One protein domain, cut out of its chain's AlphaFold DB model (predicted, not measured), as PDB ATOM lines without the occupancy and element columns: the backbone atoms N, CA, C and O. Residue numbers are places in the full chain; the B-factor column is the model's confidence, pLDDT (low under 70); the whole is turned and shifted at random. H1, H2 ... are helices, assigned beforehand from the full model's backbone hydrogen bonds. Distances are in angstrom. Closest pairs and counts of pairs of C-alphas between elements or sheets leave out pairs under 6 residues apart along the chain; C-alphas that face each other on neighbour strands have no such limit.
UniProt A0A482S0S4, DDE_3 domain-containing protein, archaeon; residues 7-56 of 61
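Overview. This is residues 7 to 56 of the 61 residues of the protein "DDE_3 domain-containing protein" of archaeon (UniProt A0A482S0S4). What shape is this? An open, stretched-out chain has helix H1 towards one end, a long loop of residues 20 to 35, then the longest helix, H2, and short H3 at the other end. What are its figures? The printed part has 50 residues, three named helices and no named strand, class all helix; it is extended, with a radius of gyration of the C-alphas of 16.8 A and spans of 47 by 23 by 18 A.

Arrangement. Which helices touch? None: H1, residues 11 to 19, H2, residues 36 to 49, and H3, residues 53 to 56, are apart. And their backbones? Every O i to N i+4 pair is within hydrogen-bond range in H1 and H2; H3 is too short for one.

Along the chain. Where does H1 begin? At C-alpha 11, (-34.595, -3.944, -15.395); H1 spans 12.3 A. And H3's end? H2 spans 20.0 A and H3 5.9 A, ending at C-alpha 56, (-18.779, 15.682, -48.193).

Size, cuts and confidence. How far does it reach? The farthest C-alphas, Thr 19 and Gln 54, are 47.7 A apart; the printed part has no cut. Which link is long? H1 to H2, 16 residues. Where is pLDDT under 70? In residues 7 to 9, 11, 26 to 34 and 53 to 56.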
ATOM      1  N   GLN A   7     -27.580   1.879 -18.226       60.81
ATOM      2  CA  GLN A   7     -28.724   1.900 -19.143       60.81
ATOM      3  C   GLN A   7     -28.968   0.535 -19.806       60.81
ATOM      4  O   GLN A   7     -30.114   0.126 -19.961       60.81
ATOM      5  N   HIS A   8     -27.909  -0.201 -20.154       58.97
ATOM      6  CA  HIS A   8     -28.009  -1.561 -20.694       58.97
ATOM      7  C   HIS A   8     -28.218  -2.635 -19.613       58.97
ATOM      8  O   HIS A   8     -28.519  -3.776 -19.954       58.97
ATOM      9  N   ALA A   9     -28.093  -2.266 -18.335       59.59
ATOM     10  CA  ALA A   9     -28.384  -3.105 -17.171       59.59
ATOM     11  C   ALA A   9     -29.729  -2.763 -16.491       59.59
ATOM     12  O   ALA A   9     -30.044  -3.297 -15.427       59.59
ATOM     13  N   ALA A  10     -30.524  -1.859 -17.077       71.38
ATOM     14  CA  ALA A  10     -31.839  -1.503 -16.553       71.38
ATOM     15  C   ALA A  10     -32.808  -2.702 -16.596       71.38
ATOM     16  O   ALA A  10     -32.748  -3.529 -17.505       71.38
ATOM     17  N   HIS A  11     -33.737  -2.771 -15.635       65.00
ATOM     18  CA  HIS A  11     -34.595  -3.944 -15.395       65.00
ATOM     19  C   HIS A  11     -35.360  -4.421 -16.645       65.00
ATOM     20  O   HIS A  11     -35.294  -5.592 -16.996       65.00
ATOM     21  N   GLY A  12     -35.977  -3.500 -17.396       72.88
ATOM     22  CA  GLY A  12     -36.712  -3.856 -18.619       72.88
ATOM     23  C   GLY A  12     -35.826  -4.370 -19.760       72.88
ATOM     24  O   GLY A  12     -36.288  -5.114 -20.621       72.88
ATOM     25  N   VAL A  13     -34.540  -4.009 -19.762       72.50
ATOM     26  CA  VAL A  13     -33.565  -4.572 -20.698       72.50
ATOM     27  C   VAL A  13     -33.240  -6.000 -20.262       72.50
ATOM     28  O   VAL A  13     -33.366  -6.913 -21.071       72.50
ATOM     29  N   ALA A  14     -32.935  -6.231 -18.981       73.69
ATOM     30  CA  ALA A  14     -32.660  -7.569 -18.448       73.69
ATOM     31  C   ALA A  14     -33.813  -8.565 -18.696       73.69
ATOM     32  O   ALA A  14     -33.561  -9.686 -19.144       73.69
ATOM     33  N   ASP A  15     -35.064  -8.137 -18.509       78.06
ATOM     34  CA  ASP A  15     -36.255  -8.960 -18.760       78.06
ATOM     35  C   ASP A  15     -36.397  -9.359 -20.236       78.06
ATOM     36  O   ASP A  15     -36.745 -10.502 -20.550       78.06
ATOM     37  N   PHE A  16     -36.076  -8.450 -21.161       82.94
ATOM     38  CA  PHE A  16     -36.051  -8.743 -22.594       82.94
ATOM     39  C   PHE A  16     -34.985  -9.795 -22.930       82.94
ATOM     40  O   PHE A  16     -35.270 -10.774 -23.621       82.94
ATOM     41  N   PHE A  17     -33.765  -9.633 -22.408       81.88
ATOM     42  CA  PHE A  17     -32.681 -10.598 -22.621       81.88
ATOM     43  C   PHE A  17     -33.045 -11.985 -22.069       81.88
ATOM     44  O   PHE A  17     -32.820 -12.987 -22.751       81.88
ATOM     45  N   HIS A  18     -33.678 -12.043 -20.894       80.56
ATOM     46  CA  HIS A  18     -34.167 -13.287 -20.301       80.56
ATOM     47  C   HIS A  18     -35.272 -13.940 -21.148       80.56
ATOM     48  O   HIS A  18     -35.178 -15.123 -21.474       80.56
ATOM     49  N   THR A  19     -36.275 -13.165 -21.570       88.75
ATOM     50  CA  THR A  19     -37.415 -13.641 -22.380       88.75
ATOM     51  C   THR A  19     -36.976 -14.204 -23.729       88.75
ATOM     52  O   THR A  19     -37.550 -15.174 -24.218       88.75
ATOM     53  N   HIS A  20     -35.938 -13.625 -24.331       88.00
ATOM     54  CA  HIS A  20     -35.422 -14.053 -25.631       88.00
ATOM     55  C   HIS A  20     -34.232 -15.023 -25.542       88.00
ATOM     56  O   HIS A  20     -33.616 -15.315 -26.566       88.00
ATOM     57  N   HIS A  21     -33.909 -15.538 -24.348       82.88
ATOM     58  CA  HIS A  21     -32.791 -16.464 -24.108       82.88
ATOM     59  C   HIS A  21     -31.433 -15.947 -24.609       82.88
ATOM     60  O   HIS A  21     -30.561 -16.714 -25.025       82.88
ATOM     61  N   ILE A  22     -31.240 -14.631 -24.577       83.25
ATOM     62  CA  ILE A  22     -30.007 -13.997 -25.025       83.25
ATOM     63  C   ILE A  22     -29.061 -13.916 -23.830       83.25
ATOM     64  O   ILE A  22     -29.313 -13.195 -22.866       83.25
ATOM     65  N   GLN A  23     -27.950 -14.647 -23.900       74.75
ATOM     66  CA  GLN A  23     -26.957 -14.663 -22.830       74.75
ATOM     67  C   GLN A  23     -26.151 -13.362 -22.780       74.75
ATOM     68  O   GLN A  23     -25.695 -12.843 -23.806       74.75
ATOM     69  N   PHE A  24     -25.941 -12.861 -21.562       70.44
ATOM     70  CA  PHE A  24     -24.989 -11.790 -21.305       70.44
ATOM     71  C   PHE A  24     -23.589 -12.388 -21.172       70.44
ATOM     72  O   PHE A  24     -23.393 -13.384 -20.481       70.44
ATOM     73  N   LEU A  25     -22.613 -11.790 -21.851       71.50
ATOM     74  CA  LEU A  25     -21.216 -12.158 -21.672       71.50
ATOM     75  C   LEU A  25     -20.653 -11.294 -20.541       71.50
ATOM     76  O   LEU A  25     -20.590 -10.073 -20.697       71.50
ATOM     77  N   ASP A  26     -20.234 -11.920 -19.439       63.88
ATOM     78  CA  ASP A  26     -19.535 -11.247 -18.341       63.88
ATOM     79  C   ASP A  26     -18.193 -10.711 -18.842       63.88
ATOM     80  O   ASP A  26     -17.171 -11.398 -18.852       63.88
ATOM     81  N   ARG A  27     -18.190  -9.466 -19.322       60.72
ATOM     82  CA  ARG A  27     -16.959  -8.778 -19.699       60.72
ATOM     83  C   ARG A  27     -16.453  -7.962 -18.504       60.72
ATOM     84  O   ARG A  27     -17.229  -7.177 -17.954       60.72
ATOM     85  N   PRO A  28     -15.156  -8.046 -18.148       60.62
ATOM     86  CA  PRO A  28     -14.581  -7.162 -17.146       60.62
ATOM     87  C   PRO A  28     -14.709  -5.699 -17.583       60.62
ATOM     88  O   PRO A  28     -14.422  -5.348 -18.737       60.62
ATOM     89  N   ALA A  29     -15.134  -4.838 -16.654       57.38
ATOM     90  CA  ALA A  29     -15.133  -3.397 -16.863       57.38
ATOM     91  C   ALA A  29     -13.740  -2.956 -17.354       57.38
ATOM     92  O   ALA A  29     -12.729  -3.464 -16.879       57.38
ATOM     93  N   HIS A  30     -13.698  -2.034 -18.319       58.59
ATOM     94  CA  HIS A  30     -12.473  -1.478 -18.929       58.59
ATOM     95  C   HIS A  30     -11.742  -2.315 -19.992       58.59
ATOM     96  O   HIS A  30     -10.711  -1.874 -20.485       58.59
ATOM     97  N   SER A  31     -12.277  -3.451 -20.445       61.75
ATOM     98  CA  SER A  31     -11.677  -4.190 -21.572       61.75
ATOM     99  C   SER A  31     -12.268  -3.772 -22.926       61.75
ATOM    100  O   SER A  31     -13.045  -4.494 -23.557       61.75
ATOM    101  N   LEU A  32     -11.906  -2.562 -23.369       61.50
ATOM    102  CA  LEU A  32     -12.283  -2.016 -24.683       61.50
ATOM    103  C   LEU A  32     -11.770  -2.915 -25.826       61.50
ATOM    104  O   LEU A  32     -12.481  -3.140 -26.803       61.50
ATOM    105  N   ASP A  33     -10.591  -3.515 -25.638       63.50
ATOM    106  CA  ASP A  33      -9.917  -4.389 -26.609       63.50
ATOM    107  C   ASP A  33     -10.633  -5.724 -26.845       63.50
ATOM    108  O   ASP A  33     -10.500  -6.333 -27.903       63.50
ATOM    109  N   LEU A  34     -11.442  -6.179 -25.882       64.12
ATOM    110  CA  LEU A  34     -12.242  -7.397 -26.025       64.12
ATOM    111  C   LEU A  34     -13.567  -7.137 -26.749       64.12
ATOM    112  O   LEU A  34     -14.380  -8.060 -26.885       64.12
ATOM    113  N   ASN A  35     -13.826  -5.901 -27.199       71.69
ATOM    114  CA  ASN A  35     -15.025  -5.563 -27.950       71.69
ATOM    115  C   ASN A  35     -14.834  -5.551 -29.457       71.69
ATOM    116  O   ASN A  35     -14.320  -4.597 -30.029       71.69
ATOM    117  N   ILE A  36     -15.415  -6.562 -30.105       77.50
ATOM    118  CA  ILE A  36     -15.538  -6.643 -31.562       77.50
ATOM    119  C   ILE A  36     -16.161  -5.355 -32.132       77.50
ATOM    120  O   ILE A  36     -15.703  -4.865 -33.159       77.50
ATOM    121  N   ILE A  37     -17.146  -4.752 -31.450       81.44
ATOM    122  CA  ILE A  37     -17.776  -3.500 -31.904       81.44
ATOM    123  C   ILE A  37     -16.784  -2.330 -31.864       81.44
ATOM    124  O   ILE A  37     -16.717  -1.565 -32.822       81.44
ATOM    125  N   GLU A  38     -15.982  -2.207 -30.802       82.00
ATOM    126  CA  GLU A  38     -14.970  -1.142 -30.702       82.00
ATOM    127  C   GLU A  38     -13.857  -1.330 -31.725       82.00
ATOM    128  O   GLU A  38     -13.398  -0.361 -32.326       82.00
ATOM    129  N   HIS A  39     -13.474  -2.578 -31.993       82.19
ATOM    130  CA  HIS A  39     -12.521  -2.896 -33.047       82.19
ATOM    131  C   HIS A  39     -13.036  -2.460 -34.428       82.19
ATOM    132  O   HIS A  39     -12.331  -1.771 -35.169       82.19
ATOM    133  N   VAL A  40     -14.286  -2.798 -34.767       87.06
ATOM    134  CA  VAL A  40     -14.918  -2.383 -36.030       87.06
ATOM    135  C   VAL A  40     -15.056  -0.863 -36.097       87.06
ATOM    136  O   VAL A  40     -14.789  -0.262 -37.138       87.06
ATOM    137  N   TRP A  41     -15.419  -0.219 -34.988       86.88
ATOM    138  CA  TRP A  41     -15.522   1.233 -34.916       86.88
ATOM    139  C   TRP A  41     -14.168   1.923 -35.102       86.88
ATOM    140  O   TRP A  41     -14.072   2.904 -35.838       86.88
ATOM    141  N   HIS A  42     -13.107   1.405 -34.483       86.38
ATOM    142  CA  HIS A  42     -11.739   1.877 -34.689       86.38
ATOM    143  C   HIS A  42     -11.337   1.762 -36.160       86.38
ATOM    144  O   HIS A  42     -10.921   2.749 -36.763       86.38
ATOM    145  N   TYR A  43     -11.541   0.590 -36.763       87.56
ATOM    146  CA  TYR A  43     -11.283   0.376 -38.182       87.56
ATOM    147  C   TYR A  43     -12.041   1.378 -39.065       87.56
ATOM    148  O   TYR A  43     -11.455   1.985 -39.962       87.56
ATOM    149  N   LEU A  44     -13.328   1.601 -38.791       90.44
ATOM    150  CA  LEU A  44     -14.148   2.538 -39.552       90.44
ATOM    151  C   LEU A  44     -13.652   3.982 -39.411       90.44
ATOM    152  O   LEU A  44     -13.539   4.680 -40.416       90.44
ATOM    153  N   LYS A  45     -13.320   4.429 -38.195       88.44
ATOM    154  CA  LYS A  45     -12.779   5.776 -37.949       88.44
ATOM    155  C   LYS A  45     -11.503   6.026 -38.746       88.44
ATOM    156  O   LYS A  45     -11.386   7.074 -39.378       88.44
ATOM    157  N   GLU A  46     -10.590   5.059 -38.774       90.19
ATOM    158  CA  GLU A  46      -9.353   5.173 -39.550       90.19
ATOM    159  C   GLU A  46      -9.628   5.265 -41.055       90.19
ATOM    160  O   GLU A  46      -9.039   6.096 -41.746       90.19
ATOM    161  N   ARG A  47     -10.592   4.491 -41.568       88.62
ATOM    162  CA  ARG A  47     -11.016   4.584 -42.974       88.62
ATOM    163  C   ARG A  47     -11.647   5.932 -43.300       88.62
ATOM    164  O   ARG A  47     -11.325   6.510 -44.333       88.62
ATOM    165  N   VAL A  48     -12.504   6.453 -42.426       90.69
ATOM    166  CA  VAL A  48     -13.147   7.764 -42.604       90.69
ATOM    167  C   VAL A  48     -12.118   8.892 -42.558       90.69
ATOM    168  O   VAL A  48     -12.191   9.811 -43.367       90.69
ATOM    169  N   ARG A  49     -11.116   8.809 -41.678       87.62
ATOM    170  CA  ARG A  49     -10.024   9.791 -41.589       87.62
ATOM    171  C   ARG A  49      -9.189   9.872 -42.869       87.62
ATOM    172  O   ARG A  49      -8.637  10.925 -43.170       87.62
ATOM    173  N   GLN A  50      -9.099   8.773 -43.614       84.69
ATOM    174  CA  GLN A  50      -8.394   8.704 -44.896       84.69
ATOM    175  C   GLN A  50      -9.229   9.226 -46.075       84.69
ATOM    176  O   GLN A  50      -8.688   9.400 -47.168       84.69
ATOM    177  N   LEU A  51     -10.530   9.485 -45.891       82.38
ATOM    178  CA  LEU A  51     -11.365  10.028 -46.957       82.38
ATOM    179  C   LEU A  51     -11.054  11.518 -47.173       82.38
ATOM    180  O   LEU A  51     -11.030  12.297 -46.216       82.38
ATOM    181  N   PRO A  52     -10.861  11.962 -48.426       78.81
ATOM    182  CA  PRO A  52     -10.711  13.377 -48.713       78.81
ATOM    183  C   PRO A  52     -12.014  14.109 -48.369       78.81
ATOM    184  O   PRO A  52     -13.094  13.743 -48.838       78.81
ATOM    185  N   ILE A  53     -11.900  15.200 -47.605       65.94
ATOM    186  CA  ILE A  53     -13.011  16.062 -47.142       65.94
ATOM    187  C   ILE A  53     -13.931  16.514 -48.306       65.94
ATOM    188  O   ILE A  53     -15.097  16.846 -48.103       65.94
ATOM    189  N   GLN A  54     -13.448  16.469 -49.554       55.12
ATOM    190  CA  GLN A  54     -14.207  16.838 -50.753       55.12
ATOM    191  C   GLN A  54     -15.356  15.888 -51.140       55.12
ATOM    192  O   GLN A  54     -16.218  16.303 -51.913       55.12
ATOM    193  N   ALA A  55     -15.435  14.667 -50.598       56.03
ATOM    194  CA  ALA A  55     -16.610  13.810 -50.796       56.03
ATOM    195  C   ALA A  55     -17.859  14.337 -50.057       56.03
ATOM    196  O   ALA A  55     -18.979  14.079 -50.483       56.03
ATOM    197  N   ALA A  56     -17.682  15.142 -49.001       55.91
ATOM    198  CA  ALA A  56     -18.779  15.682 -48.193       55.91
ATOM    199  C   ALA A  56     -19.418  16.967 -48.764       55.91
ATOM    200  O   ALA A  56     -20.379  17.479 -48.196       55.91
TER     201      ALA A  56